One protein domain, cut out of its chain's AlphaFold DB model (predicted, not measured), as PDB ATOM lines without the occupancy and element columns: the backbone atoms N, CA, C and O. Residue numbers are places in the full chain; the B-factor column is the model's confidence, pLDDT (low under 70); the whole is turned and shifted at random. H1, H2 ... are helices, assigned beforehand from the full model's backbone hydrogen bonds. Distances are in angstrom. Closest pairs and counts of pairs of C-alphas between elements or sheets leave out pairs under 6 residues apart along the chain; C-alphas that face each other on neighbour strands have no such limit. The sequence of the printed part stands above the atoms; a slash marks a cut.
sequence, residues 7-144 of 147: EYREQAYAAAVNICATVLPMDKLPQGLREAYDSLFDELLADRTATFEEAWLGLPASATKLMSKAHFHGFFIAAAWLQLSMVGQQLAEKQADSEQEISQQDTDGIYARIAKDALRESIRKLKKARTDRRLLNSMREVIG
ATOM      1  N   GLU A   7     -25.807   1.948  43.817       92.81
ATOM      2  CA  GLU A   7     -24.708   1.307  43.092       92.81
ATOM      3  C   GLU A   7     -23.971   2.274  42.144       92.81
ATOM      4  O   GLU A   7     -22.742   2.286  42.103       92.81
ATOM      5  N   TYR A   8     -24.695   3.122  41.401       95.44
ATOM      6  CA  TYR A   8     -24.077   4.129  40.533       95.44
ATOM      7  C   TYR A   8     -23.213   5.095  41.346       95.44
ATOM      8  O   TYR A   8     -22.071   5.377  40.973       95.44
ATOM      9  N   ARG A   9     -23.757   5.597  42.463       95.88
ATOM     10  CA  ARG A   9     -23.052   6.528  43.350       95.88
ATOM     11  C   ARG A   9     -21.801   5.888  43.939       95.88
ATOM     12  O   ARG A   9     -20.746   6.510  43.906       95.88
ATOM     13  N   GLU A  10     -21.902   4.661  44.436       95.44
ATOM     14  CA  GLU A  10     -20.773   3.925  45.013       95.44
ATOM     15  C   GLU A  10     -19.657   3.694  43.990       95.44
ATOM     16  O   GLU A  10     -18.494   3.965  44.285       95.44
ATOM     17  N   GLN A  11     -19.999   3.280  42.764       96.38
ATOM     18  CA  GLN A  11     -19.017   3.100  41.689       96.38
ATOM     19  C   GLN A  11     -18.337   4.417  41.302       96.38
ATOM     20  O   GLN A  11     -17.115   4.465  41.153       96.38
ATOM     21  N   ALA A  12     -19.112   5.496  41.146       97.50
ATOM     22  CA  ALA A  12     -18.565   6.811  40.825       97.50
ATOM     23  C   ALA A  12     -17.669   7.341  41.957       97.50
ATOM     24  O   ALA A  12     -16.604   7.895  41.683       97.50
ATOM     25  N   TYR A  13     -18.063   7.133  43.216       96.19
ATOM     26  CA  TYR A  13     -17.291   7.549  44.387       96.19
ATOM     27  C   TYR A  13     -15.981   6.781  44.493       96.19
ATOM     28  O   TYR A  13     -14.920   7.392  44.586       96.19
ATOM     29  N   ALA A  14     -16.032   5.450  44.399       95.56
ATOM     30  CA  ALA A  14     -14.841   4.610  44.426       95.56
ATOM     31  C   ALA A  14     -13.863   4.998  43.309       95.56
ATOM     32  O   ALA A  14     -12.681   5.208  43.570       95.56
ATOM     33  N   ALA A  15     -14.365   5.188  42.084       96.56
ATOM     34  CA  ALA A  15     -13.564   5.661  40.960       96.56
ATOM     35  C   ALA A  15     -12.891   7.009  41.253       96.56
ATOM     36  O   ALA A  15     -11.693   7.166  41.017       96.56
ATOM     37  N   ALA A  16     -13.649   7.978  41.770       96.75
ATOM     38  CA  ALA A  16     -13.134   9.312  42.034       96.75
ATOM     39  C   ALA A  16     -12.076   9.307  43.150       96.75
ATOM     40  O   ALA A  16     -11.000   9.885  42.985       96.75
ATOM     41  N   VAL A  17     -12.349   8.617  44.259       94.88
ATOM     42  CA  VAL A  17     -11.425   8.496  45.395       94.88
ATOM     43  C   VAL A  17     -10.146   7.772  44.989       94.88
ATOM     44  O   VAL A  17      -9.070   8.249  45.338       94.88
ATOM     45  N   ASN A  18     -10.233   6.684  44.217       95.06
ATOM     46  CA  ASN A  18      -9.059   5.945  43.744       95.06
ATOM     47  C   ASN A  18      -8.126   6.834  42.916       95.06
ATOM     48  O   ASN A  18      -6.917   6.838  43.144       95.06
ATOM     49  N   ILE A  19      -8.679   7.648  42.013       95.19
ATOM     50  CA  ILE A  19      -7.885   8.585  41.212       95.19
ATOM     51  C   ILE A  19      -7.239   9.636  42.108       95.19
ATOM     52  O   ILE A  19      -6.036   9.871  41.998       95.19
ATOM     53  N   CYS A  20      -8.006  10.268  42.998       93.50
ATOM     54  CA  CYS A  20      -7.463  11.276  43.904       93.50
ATOM     55  C   CYS A  20      -6.370  10.688  44.813       93.50
ATOM     56  O   CYS A  20      -5.339  11.327  45.013       93.50
ATOM     57  N   ALA A  21      -6.531   9.442  45.267       92.06
ATOM     58  CA  ALA A  21      -5.558   8.719  46.082       92.06
ATOM     59  C   ALA A  21      -4.186   8.541  45.404       92.06
ATOM     60  O   ALA A  21      -3.180   8.380  46.092       92.06
ATOM     61  N   THR A  22      -4.114   8.617  44.068       90.12
ATOM     62  CA  THR A  22      -2.835   8.540  43.334       90.12
ATOM     63  C   THR A  22      -1.942   9.765  43.525       90.12
ATOM     64  O   THR A  22      -0.738   9.681  43.286       90.12
ATOM     65  N   VAL A  23      -2.512  10.899  43.947       86.31
ATOM     66  CA  VAL A  23      -1.784  12.170  44.096       86.31
ATOM     67  C   VAL A  23      -1.945  12.813  45.472       86.31
ATOM     68  O   VAL A  23      -1.091  13.606  45.858       86.31
ATOM     69  N   LEU A  24      -2.986  12.463  46.236       83.62
ATOM     70  CA  LEU A  24      -3.168  12.907  47.617       83.62
ATOM     71  C   LEU A  24      -3.708  11.787  48.526       83.62
ATOM     72  O   LEU A  24      -4.578  11.033  48.103       83.62
ATOM     73  N   PRO A  25      -3.261  11.671  49.789       85.31
ATOM     74  CA  PRO A  25      -3.793  10.674  50.719       85.31
ATOM     75  C   PRO A  25      -5.207  11.069  51.181       85.31
ATOM     76  O   PRO A  25      -5.377  11.817  52.143       85.31
ATOM     77  N   MET A  26      -6.230  10.582  50.469       85.44
ATOM     78  CA  MET A  26      -7.650  10.899  50.713       85.44
ATOM     79  C   MET A  26      -8.127  10.530  52.128       85.44
ATOM     80  O   MET A  26      -9.026  11.170  52.672       85.44
ATOM     81  N   ASP A  27      -7.511   9.516  52.732       86.62
ATOM     82  CA  ASP A  27      -7.740   9.052  54.103       86.62
ATOM     83  C   ASP A  27      -7.183  10.008  55.170       86.62
ATOM     84  O   ASP A  27      -7.593   9.949  56.327       86.62
ATOM     85  N   LYS A  28      -6.267  10.901  54.783       87.25
ATOM     86  CA  LYS A  28      -5.584  11.855  55.669       87.25
ATOM     87  C   LYS A  28      -5.962  13.304  55.385       87.25
ATOM     88  O   LYS A  28      -5.304  14.216  55.885       87.25
ATOM     89  N   LEU A  29      -6.995  13.530  54.574       82.81
ATOM     90  CA  LEU A  29      -7.493  14.873  54.324       82.81
ATOM     91  C   LEU A  29      -8.002  15.511  55.626       82.81
ATOM     92  O   LEU A  29      -8.765  14.876  56.358       82.81
ATOM     93  N   PRO A  30      -7.639  16.776  55.906       87.75
ATOM     94  CA  PRO A  30      -8.293  17.562  56.941       87.75
ATOM     95  C   PRO A  30      -9.806  17.596  56.719       87.75
ATOM     96  O   PRO A  30     -10.261  17.655  55.575       87.75
ATOM     97  N   GLN A  31     -10.577  17.625  57.808       85.56
ATOM     98  CA  GLN A  31     -12.039  17.549  57.758       85.56
ATOM     99  C   GLN A  31     -12.659  18.556  56.776       85.56
ATOM    100  O   GLN A  31     -13.454  18.158  55.933       85.56
ATOM    101  N   GLY A  32     -12.232  19.823  56.799       83.44
ATOM    102  CA  GLY A  32     -12.770  20.837  55.882       83.44
ATOM    103  C   GLY A  32     -12.502  20.542  54.399       83.44
ATOM    104  O   GLY A  32     -13.363  20.778  53.557       83.44
ATOM    105  N   LEU A  33     -11.342  19.967  54.060       83.94
ATOM    106  CA  LEU A  33     -11.047  19.555  52.679       83.94
ATOM    107  C   LEU A  33     -11.849  18.318  52.274       83.94
ATOM    108  O   LEU A  33     -12.252  18.201  51.118       83.94
ATOM    109  N   ARG A  34     -12.095  17.409  53.221       88.12
ATOM    110  CA  ARG A  34     -12.947  16.243  52.993       88.12
ATOM    111  C   ARG A  34     -14.396  16.656  52.723       88.12
ATOM    112  O   ARG A  34     -14.970  16.196  51.744       88.12
ATOM    113  N   GLU A  35     -14.945  17.561  53.525       88.38
ATOM    114  CA  GLU A  35     -16.300  18.097  53.344       88.38
ATOM    115  C   GLU A  35     -16.448  18.851  52.014       88.38
ATOM    116  O   GLU A  35     -17.448  18.680  51.314       88.38
ATOM    117  N   ALA A  36     -15.433  19.629  51.618       88.38
ATOM    118  CA  ALA A  36     -15.409  20.299  50.320       88.38
ATOM    119  C   ALA A  36     -15.395  19.297  49.150       88.38
ATOM    120  O   ALA A  36     -16.120  19.482  48.171       88.38
ATOM    121  N   TYR A  37     -14.608  18.221  49.258       91.81
ATOM    122  CA  TYR A  37     -14.595  17.149  48.263       91.81
ATOM    123  C   TYR A  37     -15.952  16.446  48.160       91.81
ATOM    124  O   TYR A  37     -16.470  16.293  47.055       91.81
ATOM    125  N   ASP A  38     -16.531  16.034  49.291       92.44
ATOM    126  CA  ASP A  38     -17.805  15.311  49.308       92.44
ATOM    127  C   ASP A  38     -18.947  16.204  48.766       92.44
ATOM    128  O   ASP A  38     -19.778  15.733  47.989       92.44
ATOM    129  N   SER A  39     -18.921  17.512  49.057       91.56
ATOM    130  CA  SER A  39     -19.873  18.490  48.504       91.56
ATOM    131  C   SER A  39     -19.757  18.626  46.983       91.56
ATOM    132  O   SER A  39     -20.764  18.555  46.279       91.56
ATOM    133  N   LEU A  40     -18.532  18.765  46.459       92.50
ATOM    134  CA  LEU A  40     -18.287  18.806  45.013       92.50
ATOM    135  C   LEU A  40     -18.731  17.504  44.339       92.50
ATOM    136  O   LEU A  40     -19.313  17.527  43.254       92.50
ATOM    137  N   PHE A  41     -18.425  16.367  44.964       95.19
ATOM    138  CA  PHE A  41     -18.807  15.062  44.452       95.19
ATOM    139  C   PHE A  41     -20.326  14.969  44.305       95.19
ATOM    140  O   PHE A  41     -20.799  14.625  43.225       95.19
ATOM    141  N   ASP A  42     -21.083  15.319  45.345       94.88
ATOM    142  CA  ASP A  42     -22.544  15.267  45.304       94.88
ATOM    143  C   ASP A  42     -23.135  16.270  44.300       94.88
ATOM    144  O   ASP A  42     -24.088  15.935  43.592       94.88
ATOM    145  N   GLU A  43     -22.561  17.471  44.175       92.88
ATOM    146  CA  GLU A  43     -23.002  18.475  43.201       92.88
ATOM    147  C   GLU A  43     -22.827  17.995  41.756       92.88
ATOM    148  O   GLU A  43     -23.781  18.016  40.968       92.88
ATOM    149  N   LEU A  44     -21.624  17.531  41.410       95.00
ATOM    150  CA  LEU A  44     -21.322  17.065  40.060       95.00
ATOM    151  C   LEU A  44     -22.054  15.760  39.741       95.00
ATOM    152  O   LEU A  44     -22.571  15.616  38.635       95.00
ATOM    153  N   LEU A  45     -22.172  14.844  40.708       95.88
ATOM    154  CA  LEU A  45     -22.907  13.593  40.533       95.88
ATOM    155  C   LEU A  45     -24.403  13.831  40.300       95.88
ATOM    156  O   LEU A  45     -25.016  13.126  39.492       95.88
ATOM    157  N   ALA A  46     -24.990  14.809  41.000       94.12
ATOM    158  CA  ALA A  46     -26.389  15.184  40.828       94.12
ATOM    159  C   ALA A  46     -26.675  15.730  39.423       94.12
ATOM    160  O   ALA A  46     -27.817  15.637  38.973       94.12
ATOM    161  N   ASP A  47     -25.659  16.291  38.756       93.44
ATOM    162  CA  ASP A  47     -25.700  16.759  37.368       93.44
ATOM    163  C   ASP A  47     -26.981  17.551  37.049       93.44
ATOM    164  O   ASP A  47     -27.708  17.273  36.094       93.44
ATOM    165  N   ARG A  48     -27.313  18.534  37.897       90.44
ATOM    166  CA  ARG A  48     -28.607  19.247  37.845       90.44
ATOM    167  C   ARG A  48     -28.843  19.976  36.522       90.44
ATOM    168  O   ARG A  48     -29.990  20.175  36.130       90.44
ATOM    169  N   THR A  49     -27.766  20.372  35.851       89.25
ATOM    170  CA  THR A  49     -27.771  21.020  34.534       89.25
ATOM    171  C   THR A  49     -27.618  20.029  33.379       89.25
ATOM    172  O   THR A  49     -27.417  20.466  32.250       89.25
ATOM    173  N   ALA A  50     -27.680  18.718  33.648       92.31
ATOM    174  CA  ALA A  50     -27.522  17.625  32.685       92.31
ATOM    175  C   ALA A  50     -26.239  17.710  31.835       92.31
ATOM    176  O   ALA A  50     -26.161  17.168  30.734       92.31
ATOM    177  N   THR A  51     -25.215  18.411  32.321       93.12
ATOM    178  CA  THR A  51     -24.007  18.713  31.552       93.12
ATOM    179  C   THR A  51     -23.161  17.462  31.338       93.12
ATOM    180  O   THR A  51     -22.625  17.257  30.245       93.12
ATOM    181  N   PHE A  52     -23.056  16.599  32.351       96.31
ATOM    182  CA  PHE A  52     -22.407  15.302  32.200       96.31
ATOM    183  C   PHE A  52     -23.260  14.347  31.356       96.31
ATOM    184  O   PHE A  52     -22.722  13.677  30.470       96.31
ATOM    185  N   GLU A  53     -24.575  14.299  31.584       95.69
ATOM    186  CA  GLU A  53     -25.516  13.463  30.835       95.69
ATOM    187  C   GLU A  53     -25.441  13.736  29.330       95.69
ATOM    188  O   GLU A  53     -25.200  12.820  28.540       95.69
ATOM    189  N   GLU A  54     -25.585  14.996  28.926       96.44
ATOM    190  CA  GLU A  54     -25.533  15.414  27.526       96.44
ATOM    191  C   GLU A  54     -24.180  15.078  26.893       96.44
ATOM    192  O   GLU A  54     -24.108  14.550  25.778       96.44
ATOM    193  N   ALA A  55     -23.091  15.323  27.624       96.31
ATOM    194  CA  ALA A  55     -21.752  14.969  27.182       96.31
ATOM    195  C   ALA A  55     -21.579  13.457  26.986       96.31
ATOM    196  O   ALA A  55     -20.959  13.037  26.004       96.31
ATOM    197  N   TRP A  56     -22.116  12.645  27.899       97.12
ATOM    198  CA  TRP A  56     -22.065  11.189  27.831       97.12
ATOM    199  C   TRP A  56     -22.880  10.648  26.655       97.12
ATOM    200  O   TRP A  56     -22.372   9.830  25.887       97.12
ATOM    201  N   LEU A  57     -24.109  11.137  26.465       96.25
ATOM    202  CA  LEU A  57     -24.969  10.760  25.339       96.25
ATOM    203  C   LEU A  57     -24.373  11.180  23.986       96.25
ATOM    204  O   LEU A  57     -24.558  10.486  22.988       96.25
ATOM    205  N   GLY A  58     -23.604  12.272  23.954       96.56
ATOM    206  CA  GLY A  58     -22.868  12.729  22.773       96.56
ATOM    207  C   GLY A  58     -21.599  11.926  22.443       96.56
ATOM    208  O   GLY A  58     -20.930  12.206  21.439       96.56
ATOM    209  N   LEU A  59     -21.209  10.945  23.265       96.69
ATOM    210  CA  LEU A  59     -20.056  10.095  22.981       96.69
ATOM    211  C   LEU A  59     -20.385   9.027  21.926       96.69
ATOM    212  O   LEU A  59     -21.458   8.428  21.935       96.69
ATOM    213  N   PRO A  60     -19.429   8.692  21.042       96.06
ATOM    214  CA  PRO A  60     -19.597   7.564  20.138       96.06
ATOM    215  C   PRO A  60     -19.641   6.247  20.925       96.06
ATOM    216  O   PRO A  60     -18.904   6.079  21.898       96.06
ATOM    217  N   ALA A  61     -20.399   5.265  20.430       95.25
ATOM    218  CA  ALA A  61     -20.535   3.948  21.066       95.25
ATOM    219  C   ALA A  61     -19.190   3.231  21.315       95.25
ATOM    220  O   ALA A  61     -19.059   2.432  22.236       95.25
ATOM    221  N   SER A  62     -18.162   3.516  20.508       96.19
ATOM    222  CA  SER A  62     -16.810   2.983  20.719       96.19
ATOM    223  C   SER A  62     -16.115   3.537  21.967       96.19
ATOM    224  O   SER A  62     -15.239   2.867  22.498       96.19
ATOM    225  N   ALA A  63     -16.483   4.732  22.441       95.62
ATOM    226  CA  ALA A  63     -15.962   5.322  23.674       95.62
ATOM    227  C   ALA A  63     -16.734   4.828  24.904       95.62
ATOM    228  O   ALA A  63     -16.120   4.439  25.893       95.62
ATOM    229  N   THR A  64     -18.067   4.787  24.833       95.44
ATOM    230  CA  THR A  64     -18.920   4.371  25.965       95.44
ATOM    231  C   THR A  64     -18.788   2.885  26.307       95.44
ATOM    232  O   THR A  64     -19.113   2.483  27.415       95.44
ATOM    233  N   LYS A  65     -18.254   2.063  25.394       95.50
ATOM    234  CA  LYS A  65     -17.907   0.654  25.651       95.50
ATOM    235  C   LYS A  65     -16.618   0.455  26.458       95.50
ATOM    236  O   LYS A  65     -16.358  -0.663  26.890       95.50
ATOM    237  N   LEU A  66     -15.789   1.488  26.636       95.25
ATOM    238  CA  LEU A  66     -14.488   1.349  27.309       95.25
ATOM    239  C   LEU A  66     -14.611   1.212  28.835       95.25
ATOM    240  O   LEU A  66     -13.753   0.590  29.464       95.25
ATOM    241  N   MET A  67     -15.655   1.801  29.423       94.75
ATOM    242  CA  MET A  67     -15.972   1.747  30.854       94.75
ATOM    243  C   MET A  67     -17.434   2.124  31.097       94.75
ATOM    244  O   MET A  67     -18.062   2.741  30.238       94.75
ATOM    245  N   SER A  68     -17.976   1.774  32.268       95.88
ATOM    246  CA  SER A  68     -19.340   2.171  32.623       95.88
ATOM    247  C   SER A  68     -19.455   3.688  32.797       95.88
ATOM    248  O   SER A  68     -18.479   4.384  33.095       95.88
ATOM    249  N   LYS A  69     -20.683   4.194  32.651       96.88
ATOM    250  CA  LYS A  69     -21.003   5.607  32.865       96.88
ATOM    251  C   LYS A  69     -20.601   6.082  34.265       96.88
ATOM    252  O   LYS A  69     -20.003   7.143  34.378       96.88
ATOM    253  N   ALA A  70     -20.859   5.275  35.298       97.00
ATOM    254  CA  ALA A  70     -20.504   5.594  36.682       97.00
ATOM    255  C   ALA A  70     -18.988   5.773  36.868       97.00
ATOM    256  O   ALA A  70     -18.553   6.795  37.394       97.00
ATOM    257  N   HIS A  71     -18.174   4.845  36.349       97.44
ATOM    258  CA  HIS A  71     -16.712   4.963  36.402       97.44
ATOM    259  C   HIS A  71     -16.205   6.210  35.673       97.44
ATOM    260  O   HIS A  71     -15.321   6.904  36.171       97.44
ATOM    261  N   PHE A  72     -16.775   6.526  34.504       98.00
ATOM    262  CA  PHE A  72     -16.389   7.733  33.776       98.00
ATOM    263  C   PHE A  72     -16.848   9.021  34.477       98.00
ATOM    264  O   PHE A  72     -16.117  10.009  34.458       98.00
ATOM    265  N   HIS A  73     -18.013   9.011  35.131       97.81
ATOM    266  CA  HIS A  73     -18.476  10.131  35.950       97.81
ATOM    267  C   HIS A  73     -17.499  10.376  37.106       97.81
ATOM    268  O   HIS A  73     -17.002  11.489  37.260       97.81
ATOM    269  N   GLY A  74     -17.109   9.326  37.834       97.50
ATOM    270  CA  GLY A  74     -16.080   9.419  38.874       97.50
ATOM    271  C   GLY A  74     -14.730   9.924  38.351       97.50
ATOM    272  O   GLY A  74     -14.099  10.770  38.982       97.50
ATOM    273  N   PHE A  75     -14.316   9.486  37.156       97.88
ATOM    274  CA  PHE A  75     -13.109   9.993  36.497       97.88
ATOM    275  C   PHE A  75     -13.162  11.499  36.231       97.88
ATOM    276  O   PHE A  75     -12.193  12.214  36.492       97.88
ATOM    277  N   PHE A  76     -14.298  11.985  35.731       97.81
ATOM    278  CA  PHE A  76     -14.536  13.411  35.540       97.81
ATOM    279  C   PHE A  76     -14.509  14.173  36.876       97.81
ATOM    280  O   PHE A  76     -13.807  15.179  36.973       97.81
ATOM    281  N   ILE A  77     -15.204  13.682  37.906       97.12
ATOM    282  CA  ILE A  77     -15.271  14.343  39.218       97.12
ATOM    283  C   ILE A  77     -13.880  14.455  39.851       97.12
ATOM    284  O   ILE A  77     -13.501  15.529  40.317       97.12
ATOM    285  N   ALA A  78     -13.074  13.390  39.805       96.69
ATOM    286  CA  ALA A  78     -11.695  13.446  40.282       96.69
ATOM    287  C   ALA A  78     -10.856  14.469  39.505       96.69
ATOM    288  O   ALA A  78     -10.109  15.239  40.103       96.69
ATOM    289  N   ALA A  79     -10.997  14.524  38.177       95.75
ATOM    290  CA  ALA A  79     -10.300  15.522  37.372       95.75
ATOM    291  C   ALA A  79     -10.700  16.957  37.759       95.75
ATOM    292  O   ALA A  79      -9.825  17.817  37.858       95.75
ATOM    293  N   ALA A  80     -11.990  17.203  38.012       95.44
ATOM    294  CA  ALA A  80     -12.485  18.498  38.469       95.44
ATOM    295  C   ALA A  80     -11.912  18.860  39.847       95.44
ATOM    296  O   ALA A  80     -11.337  19.935  39.993       95.44
ATOM    297  N   TRP A  81     -11.965  17.949  40.824       94.00
ATOM    298  CA  TRP A  81     -11.400  18.167  42.161       94.00
ATOM    299  C   TRP A  81      -9.909  18.513  42.129       94.00
ATOM    300  O   TRP A  81      -9.474  19.462  42.781       94.00
ATOM    301  N   LEU A  82      -9.116  17.770  41.353       92.19
ATOM    302  CA  LEU A  82      -7.675  18.007  41.258       92.19
ATOM    303  C   LEU A  82      -7.364  19.364  40.620       92.19
ATOM    304  O   LEU A  82      -6.468  20.068  41.080       92.19
ATOM    305  N   GLN A  83      -8.120  19.766  39.594       90.81
ATOM    306  CA  GLN A  83      -7.974  21.094  38.996       90.81
ATOM    307  C   GLN A  83      -8.394  22.208  39.959       90.81
ATOM    308  O   GLN A  83      -7.677  23.200  40.080       90.81
ATOM    309  N   LEU A  84      -9.504  22.024  40.676       87.50
ATOM    310  CA  LEU A  84      -9.975  22.966  41.689       87.50
ATOM    311  C   LEU A  84      -8.982  23.126  42.831       87.50
ATOM    312  O   LEU A  84      -8.716  24.246  43.245       87.50
ATOM    313  N   SER A  85      -8.389  22.030  43.295       83.62
ATOM    314  CA  SER A  85      -7.396  22.053  44.369       83.62
ATOM    315  C   SER A  85      -6.158  22.861  43.971       83.62
ATOM    316  O   SER A  85      -5.689  23.689  44.748       83.62
ATOM    317  N   MET A  86      -5.661  22.683  42.740       82.38
ATOM    318  CA  MET A  86      -4.524  23.460  42.229       82.38
ATOM    319  C   MET A  86      -4.855  24.950  42.100       82.38
ATOM    320  O   MET A  86      -4.052  25.795  42.481       82.38
ATOM    321  N   VAL A  87      -6.034  25.285  41.568       77.12
ATOM    322  CA  VAL A  87      -6.436  26.689  41.413       77.12
ATOM    323  C   VAL A  87      -6.712  27.330  42.771       77.12
ATOM    324  O   VAL A  87      -6.275  28.449  42.997       77.12
ATOM    325  N   GLY A  88      -7.358  26.625  43.701       74.75
ATOM    326  CA  GLY A  88      -7.595  27.104  45.062       74.75
ATOM    327  C   GLY A  88      -6.299  27.439  45.801       74.75
ATOM    328  O   GLY A  88      -6.215  28.495  46.420       74.75
ATOM    329  N   GLN A  89      -5.261  26.607  45.664       74.62
ATOM    330  CA  GLN A  89      -3.926  26.907  46.196       74.62
ATOM    331  C   GLN A  89      -3.337  28.179  45.575       74.62
ATOM    332  O   GLN A  89      -2.918  29.075  46.299       74.62
ATOM    333  N   GLN A  90      -3.391  28.312  44.248       74.69
ATOM    334  CA  GLN A  90      -2.889  29.502  43.550       74.69
ATOM    335  C   GLN A  90      -3.650  30.782  43.922       74.69
ATOM    336  O   GLN A  90      -3.064  31.861  43.953       74.69
ATOM    337  N   LEU A  91      -4.962  30.688  44.160       68.06
ATOM    338  CA  LEU A  91      -5.771  31.823  44.605       68.06
ATOM    339  C   LEU A  91      -5.442  32.200  46.050       68.06
ATOM    340  O   LEU A  91      -5.282  33.383  46.323       68.06
ATOM    341  N   ALA A  92      -5.274  31.219  46.940       72.00
ATOM    342  CA  ALA A  92      -4.868  31.460  48.323       72.00
ATOM    343  C   ALA A  92      -3.475  32.109  48.408       72.00
ATOM    344  O   ALA A  92      -3.289  33.066  49.153       72.00
ATOM    345  N   GLU A  93      -2.516  31.645  47.600       72.81
ATOM    346  CA  GLU A  93      -1.186  32.259  47.478       72.81
ATOM    347  C   GLU A  93      -1.289  33.714  46.988       72.81
ATOM    348  O   GLU A  93      -0.725  34.620  47.593       72.81
ATOM    349  N   LYS A  94      -2.093  33.973  45.949       64.25
ATOM    350  CA  LYS A  94      -2.306  35.335  45.434       64.25
ATOM    351  C   LYS A  94      -3.028  36.258  46.412       64.25
ATOM    352  O   LYS A  94      -2.746  37.449  46.407       64.25
ATOM    353  N   GLN A  95      -3.958  35.753  47.218       62.44
ATOM    354  CA  GLN A  95      -4.621  36.533  48.271       62.44
ATOM    355  C   GLN A  95      -3.681  36.838  49.439       62.44
ATOM    356  O   GLN A  95      -3.802  37.887  50.055       62.44
ATOM    357  N   ALA A  96      -2.737  35.948  49.747       68.75
ATOM    358  CA  ALA A  96      -1.705  36.237  50.738       68.75
ATOM    359  C   ALA A  96      -0.728  37.323  50.245       68.75
ATOM    360  O   ALA A  96      -0.266  38.136  51.044       68.75
ATOM    361  N   ASP A  97      -0.461  37.358  48.935       67.38
ATOM    362  CA  ASP A  97       0.453  38.312  48.295       67.38
ATOM    363  C   ASP A  97      -0.220  39.621  47.827       67.38
ATOM    364  O   ASP A  97       0.476  40.573  47.463       67.38
ATOM    365  N   SER A  98      -1.558  39.700  47.806       60.94
ATOM    366  CA  SER A  98      -2.307  40.884  47.356       60.94
ATOM    367  C   SER A  98      -3.363  41.326  48.369       60.94
ATOM    368  O   SER A  98      -4.118  40.519  48.889       60.94
ATOM    369  N   GLU A  99      -3.492  42.635  48.596       59.44
ATOM    370  CA  GLU A  99      -4.558  43.222  49.432       59.44
ATOM    371  C   GLU A  99      -5.958  43.172  48.764       59.44
ATOM    372  O   GLU A  99      -6.873  43.884  49.174       59.44
ATOM    373  N   GLN A 100      -6.145  42.379  47.700       61.38
ATOM    374  CA  GLN A 100      -7.402  42.290  46.949       61.38
ATOM    375  C   GLN A 100      -8.270  41.120  47.431       61.38
ATOM    376  O   GLN A 100      -7.908  39.952  47.292       61.38
ATOM    377  N   GLU A 101      -9.467  41.433  47.931       65.88
ATOM    378  CA  GLU A 101     -10.500  40.435  48.220       65.88
ATOM    379  C   GLU A 101     -11.049  39.839  46.913       65.88
ATOM    380  O   GLU A 101     -11.486  40.560  46.015       65.88
ATOM    381  N   ILE A 102     -11.051  38.507  46.804       64.25
ATOM    382  CA  ILE A 102     -11.715  37.800  45.698       64.25
ATOM    383  C   ILE A 102     -13.180  37.626  46.087       64.25
ATOM    384  O   ILE A 102     -13.475  37.078  47.151       64.25
ATOM    385  N   SER A 103     -14.103  38.083  45.240       70.25
ATOM    386  CA  SER A 103     -15.531  37.968  45.528       70.25
ATOM    387  C   SER A 103     -16.030  36.520  45.387       70.25
ATOM    388  O   SER A 103     -15.503  35.732  44.596       70.25
ATOM    389  N   GLN A 104     -17.097  36.155  46.109       64.56
ATOM    390  CA  GLN A 104     -17.742  34.840  45.943       64.56
ATOM    391  C   GLN A 104     -18.196  34.603  44.497       64.56
ATOM    392  O   GLN A 104     -17.995  33.517  43.965       64.56
ATOM    393  N   GLN A 105     -18.706  35.639  43.824       64.62
ATOM    394  CA  GLN A 105     -19.158  35.551  42.435       64.62
ATOM    395  C   GLN A 105     -18.014  35.224  41.459       64.62
ATOM    396  O   GLN A 105     -18.203  34.441  40.525       64.62
ATOM    397  N   ASP A 106     -16.823  35.786  41.681       67.94
ATOM    398  CA  ASP A 106     -15.633  35.444  40.892       67.94
ATOM    399  C   ASP A 106     -15.218  33.991  41.129       67.94
ATOM    400  O   ASP A 106     -14.825  33.283  40.201       67.94
ATOM    401  N   THR A 107     -15.369  33.527  42.368       68.12
ATOM    402  CA  THR A 107     -15.029  32.161  42.766       68.12
ATOM    403  C   THR A 107     -15.986  31.154  42.114       68.12
ATOM    404  O   THR A 107     -15.527  30.208  41.474       68.12
ATOM    405  N   ASP A 108     -17.298  31.403  42.151       73.56
ATOM    406  CA  ASP A 108     -18.327  30.575  41.499       73.56
ATOM    407  C   ASP A 108     -18.110  30.469  39.980       73.56
ATOM    408  O   ASP A 108     -18.198  29.386  39.389       73.56
ATOM    409  N   GLY A 109     -17.753  31.583  39.331       80.12
ATOM    410  CA  GLY A 109     -17.410  31.601  37.908       80.12
ATOM    411  C   GLY A 109     -16.170  30.761  37.580       80.12
ATOM    412  O   GLY A 109     -16.131  30.073  36.552       80.12
ATOM    413  N   ILE A 110     -15.166  30.777  38.462       80.12
ATOM    414  CA  ILE A 110     -13.961  29.946  38.351       80.12
ATOM    415  C   ILE A 110     -14.315  28.462  38.518       80.12
ATOM    416  O   ILE A 110     -13.889  27.650  37.691       80.12
ATOM    417  N   TYR A 111     -15.140  28.108  39.510       80.50
ATOM    418  CA  TYR A 111     -15.591  26.732  39.742       80.50
ATOM    419  C   TYR A 111     -16.301  26.149  38.517       80.50
ATOM    420  O   TYR A 111     -15.902  25.097  38.004       80.50
ATOM    421  N   ALA A 112     -17.297  26.862  37.987       85.19
ATOM    422  CA  ALA A 112     -18.061  26.419  36.822       85.19
ATOM    423  C   ALA A 112     -17.168  26.220  35.584       85.19
ATOM    424  O   ALA A 112     -17.324  25.255  34.826       85.19
ATOM    425  N   ARG A 113     -16.191  27.113  35.382       88.44
ATOM    426  CA  ARG A 113     -15.223  26.995  34.288       88.44
ATOM    427  C   ARG A 113     -14.342  25.758  34.442       88.44
ATOM    428  O   ARG A 113     -14.156  25.032  33.467       88.44
ATOM    429  N   ILE A 114     -13.835  25.500  35.645       89.81
ATOM    430  CA  ILE A 114     -12.959  24.354  35.911       89.81
ATOM    431  C   ILE A 114     -13.713  23.039  35.726       89.81
ATOM    432  O   ILE A 114     -13.205  22.148  35.050       89.81
ATOM    433  N   ALA A 115     -14.948  22.928  36.220       90.88
ATOM    434  CA  ALA A 115     -15.774  21.745  35.983       90.88
ATOM    435  C   ALA A 115     -15.973  21.488  34.476       90.88
ATOM    436  O   ALA A 115     -15.805  20.365  33.992       90.88
ATOM    437  N   LYS A 116     -16.244  22.537  33.690       92.94
ATOM    438  CA  LYS A 116     -16.396  22.424  32.232       92.94
ATOM    439  C   LYS A 116     -15.103  21.997  31.530       92.94
ATOM    440  O   LYS A 116     -15.140  21.141  30.640       92.94
ATOM    441  N   ASP A 117     -13.968  22.572  31.916       94.56
ATOM    442  CA  ASP A 117     -12.660  22.245  31.342       94.56
ATOM    443  C   ASP A 117     -12.228  20.814  31.715       94.56
ATOM    444  O   ASP A 117     -11.773  20.056  30.845       94.56
ATOM    445  N   ALA A 118     -12.466  20.391  32.959       96.38
ATOM    446  CA  ALA A 118     -12.251  19.024  33.426       96.38
ATOM    447  C   ALA A 118     -13.092  18.009  32.641       96.38
ATOM    448  O   ALA A 118     -12.567  16.979  32.199       96.38
ATOM    449  N   LEU A 119     -14.377  18.301  32.408       97.31
ATOM    450  CA  LEU A 119     -15.259  17.440  31.619       97.31
ATOM    451  C   LEU A 119     -14.769  17.327  30.172       97.31
ATOM    452  O   LEU A 119     -14.642  16.224  29.631       97.31
ATOM    453  N   ARG A 120     -14.426  18.460  29.550       97.25
ATOM    454  CA  ARG A 120     -13.911  18.506  28.176       97.25
ATOM    455  C   ARG A 120     -12.651  17.657  28.014       97.25
ATOM    456  O   ARG A 120     -12.551  16.884  27.057       97.25
ATOM    457  N   GLU A 121     -11.695  17.782  28.930       97.56
ATOM    458  CA  GLU A 121     -10.457  17.005  28.876       97.56
ATOM    459  C   GLU A 121     -10.700  15.520  29.177       97.56
ATOM    460  O   GLU A 121     -10.122  14.656  28.515       97.56
ATOM    461  N   SER A 122     -11.608  15.201  30.101       97.88
ATOM    462  CA  SER A 122     -11.998  13.818  30.399       97.88
ATOM    463  C   SER A 122     -12.604  13.124  29.176       97.88
ATOM    464  O   SER A 122     -12.196  12.016  28.817       97.88
ATOM    465  N   ILE A 123     -13.489  13.812  28.448       98.00
ATOM    466  CA  ILE A 123     -14.047  13.340  27.171       98.00
ATOM    467  C   ILE A 123     -12.944  13.141  26.133       98.00
ATOM    468  O   ILE A 123     -12.945  12.145  25.405       98.00
ATOM    469  N   ARG A 124     -11.991  14.077  26.042       98.06
ATOM    470  CA  ARG A 124     -10.861  13.973  25.110       98.06
ATOM    471  C   ARG A 124     -10.016  12.733  25.406       98.06
ATOM    472  O   ARG A 124      -9.695  11.991  24.474       98.06
ATOM    473  N   LYS A 125      -9.705  12.481  26.681       97.94
ATOM    474  CA  LYS A 125      -8.966  11.293  27.133       97.94
ATOM    475  C   LYS A 125      -9.717  10.008  26.792       97.94
ATOM    476  O   LYS A 125      -9.132   9.140  26.147       97.94
ATOM    477  N   LEU A 126     -11.015   9.924  27.089       97.62
ATOM    478  CA  LEU A 126     -11.828   8.750  26.752       97.62
ATOM    479  C   LEU A 126     -11.901   8.512  25.234       97.62
ATOM    480  O   LEU A 126     -11.741   7.388  24.758       97.62
ATOM    481  N   LYS A 127     -12.071   9.575  24.438       97.94
ATOM    482  CA  LYS A 127     -12.061   9.479  22.969       97.94
ATOM    483  C   LYS A 127     -10.712   9.004  22.432       97.94
ATOM    484  O   LYS A 127     -10.712   8.257  21.452       97.94
ATOM    485  N   LYS A 128      -9.594   9.420  23.031       97.94
ATOM    486  CA  LYS A 128      -8.244   8.980  22.649       97.94
ATOM    487  C   LYS A 128      -7.974   7.530  23.065       97.94
ATOM    488  O   LYS A 128      -7.384   6.780  22.294       97.94
ATOM    489  N   ALA A 129      -8.475   7.107  24.225       97.62
ATOM    490  CA  ALA A 129      -8.316   5.750  24.749       97.62
ATOM    491  C   ALA A 129      -8.910   4.658  23.836       97.62
ATOM    492  O   ALA A 129      -8.490   3.509  23.905       97.62
ATOM    493  N   ARG A 130      -9.822   5.012  22.916       97.06
ATOM    494  CA  ARG A 130     -10.346   4.093  21.884       97.06
ATOM    495  C   ARG A 130      -9.263   3.483  20.995       97.06
ATOM    496  O   ARG A 130      -9.444   2.380  20.494       97.06
ATOM    497  N   THR A 131      -8.179   4.216  20.759       97.12
ATOM    498  CA  THR A 131      -7.080   3.803  19.872       97.12
ATOM    499  C   THR A 131      -5.725   3.792  20.576       97.12
ATOM    500  O   THR A 131      -4.735   3.373  19.989       97.12
ATOM    501  N   ASP A 132      -5.662   4.250  21.825       97.69
ATOM    502  CA  ASP A 132      -4.449   4.304  22.636       97.69
ATOM    503  C   ASP A 132      -4.588   3.348  23.826       97.69
ATOM    504  O   ASP A 132      -5.163   3.683  24.866       97.69
ATOM    505  N   ARG A 133      -4.066   2.127  23.657       94.94
ATOM    506  CA  ARG A 133      -4.162   1.067  24.669       94.94
ATOM    507  C   ARG A 133      -3.414   1.417  25.952       94.94
ATOM    508  O   ARG A 133      -3.857   1.028  27.028       94.94
ATOM    509  N   ARG A 134      -2.308   2.162  25.854       96.81
ATOM    510  CA  ARG A 134      -1.563   2.613  27.033       96.81
ATOM    511  C   ARG A 134      -2.421   3.575  27.844       96.81
ATOM    512  O   ARG A 134      -2.561   3.378  29.044       96.81
ATOM    513  N   LEU A 135      -3.044   4.553  27.184       96.81
ATOM    514  CA  LEU A 135      -3.954   5.481  27.850       96.81
ATOM    515  C   LEU A 135      -5.159   4.760  28.465       96.81
ATOM    516  O   LEU A 135      -5.501   5.047  29.606       96.81
ATOM    517  N   LEU A 136      -5.779   3.817  27.747       96.38
ATOM    518  CA  LEU A 136      -6.892   3.032  28.286       96.38
ATOM    519  C   LEU A 136      -6.486   2.264  29.547       96.38
ATOM    520  O   LEU A 136      -7.199   2.318  30.546       96.38
ATOM    521  N   ASN A 137      -5.342   1.578  29.510       95.81
ATOM    522  CA  ASN A 137      -4.834   0.833  30.657       95.81
ATOM    523  C   ASN A 137      -4.578   1.760  31.845       95.81
ATOM    524  O   ASN A 137      -5.054   1.469  32.933       95.81
ATOM    525  N   SER A 138      -3.923   2.904  31.623       95.31
ATOM    526  CA  SER A 138      -3.701   3.890  32.681       95.31
ATOM    527  C   SER A 138      -5.013   4.426  33.251       95.31
ATOM    528  O   SER A 138      -5.134   4.533  34.462       95.31
ATOM    529  N   MET A 139      -6.018   4.723  32.417       95.94
ATOM    530  CA  MET A 139      -7.336   5.165  32.899       95.94
ATOM    531  C   MET A 139      -8.018   4.097  33.760       95.94
ATOM    532  O   MET A 139      -8.605   4.421  34.786       95.94
ATOM    533  N   ARG A 140      -7.948   2.829  33.349       95.06
ATOM    534  CA  ARG A 140      -8.531   1.713  34.100       95.06
ATOM    535  C   ARG A 140      -7.811   1.488  35.426       95.06
ATOM    536  O   ARG A 140      -8.472   1.337  36.445       95.06
ATOM    537  N   GLU A 141      -6.485   1.523  35.412       94.56
ATOM    538  CA  GLU A 141      -5.638   1.374  36.594       94.56
ATOM    539  C   GLU A 141      -5.966   2.427  37.657       94.56
ATOM    540  O   GLU A 141      -6.298   2.061  38.781       94.56
ATOM    541  N   VAL A 142      -5.986   3.716  37.296       93.62
ATOM    542  CA  VAL A 142      -6.246   4.792  38.272       93.62
ATOM    543  C   VAL A 142      -7.675   4.794  38.820       93.62
ATOM    544  O   VAL A 142      -7.901   5.282  39.920       93.62
ATOM    545  N   ILE A 143      -8.643   4.243  38.080       93.62
ATOM    546  CA  ILE A 143     -10.027   4.070  38.554       93.62
ATOM    547  C   ILE A 143     -10.149   2.861  39.506       93.62
ATOM    548  O   ILE A 143     -11.118   2.769  40.259       93.62
ATOM    549  N   GLY A 144      -9.180   1.940  39.507       90.69
ATOM    550  CA  GLY A 144      -9.242   0.676  40.252       90.69
ATOM    551  C   GLY A 144      -9.851  -0.489  39.459       90.69
ATOM    552  O   GLY A 144     -10.243  -1.497  40.036       90.69
TER     553      GLY A 144
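This is residues 7 to 144 of the 147 residues of an uncharacterized protein of Shewanella mangrovi (UniProt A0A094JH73). A long helical hairpin, H5 and H6, makes the long axis, its two helices crossing partway along and splayed at the linked end, where residues 95 to 101 stick out. H1 and H2 pack on H5, H7 folds back from the end of H6 to reach H1, and the short H3 and H4 lie near the unlinked end of the hairpin. The printed part has 138 residues with seven named helices, H1 to H7 in order along the chain, and no named strand; its class is all helix. It is compact, with a radius of gyration of the C-alphas of 15.7 A, yet elongated, spanning 51 by 31 by 28 A.

H1, residues 7 to 21, begins at C-alpha 7 at (-24.708, 1.307, 43.092) and is 20.8 A long from first to last C-alpha. H2, residues 31 to 46, measures 22.3 A. H3 holds residues 51 to 57 and H4 residues 61 to 64. H5, residues 69 to 97, is the longest helix at 42.0 A and ends at C-alpha 97 at (0.453, 38.312, 48.295). H6, residues 104 to 129, measures 37.2 A. H7, residues 133 to 143, ends at C-alpha 143 at (-10.027, 4.070, 38.554).

H5 and H6 are the hubs, touching three helices each, and helix packing is mostly crossed. They form a hairpin at a steep tilt of 42 degrees, opposite ways; their closest C-alphas, of Ala 80 and Ala 118, are 5.1 A apart. H5 touches H1 with residues 70 to 82 alone, closest at C-alphas 74 and 12, 4.1 A, at a steep tilt of 44 degrees, the same way. H2 touches H5 at a steep tilt of 46 degrees, opposite ways, with C-alphas 41 and 77 closest at 6.4 A. H7 touches H6 only at the corner, C-alphas 129 and 136 being closest at 4.7 A. H7 also touches H1, about perpendicular at 77 degrees, with C-alphas 143 and 15 closest at 4.6 A. H3 is close to H6 but not clearly touching, with C-alphas 52 and 119 closest at 7.5 A. H4 and H6 only just touch, with 3 pairs of C-alphas within 8 A, the closest those of Ala 63 and Lys 127, 5.7 A. H1 and H6 are apart. In H1, H2, H3, H5, H6 and H7 every O i to N i+4 pair is within hydrogen-bond range; H4 is too short for such a pair, and 0 of its 1 O i to N i+3 pair is within range.

The two C-alphas farthest apart, of Ala 61 and Glu 99, are 51.0 A apart. The printed part has no cut and no long link. The mean pLDDT of the printed part is 89.3; residue 91, residues 94 to 102 and residues 104 to 107 are under 70.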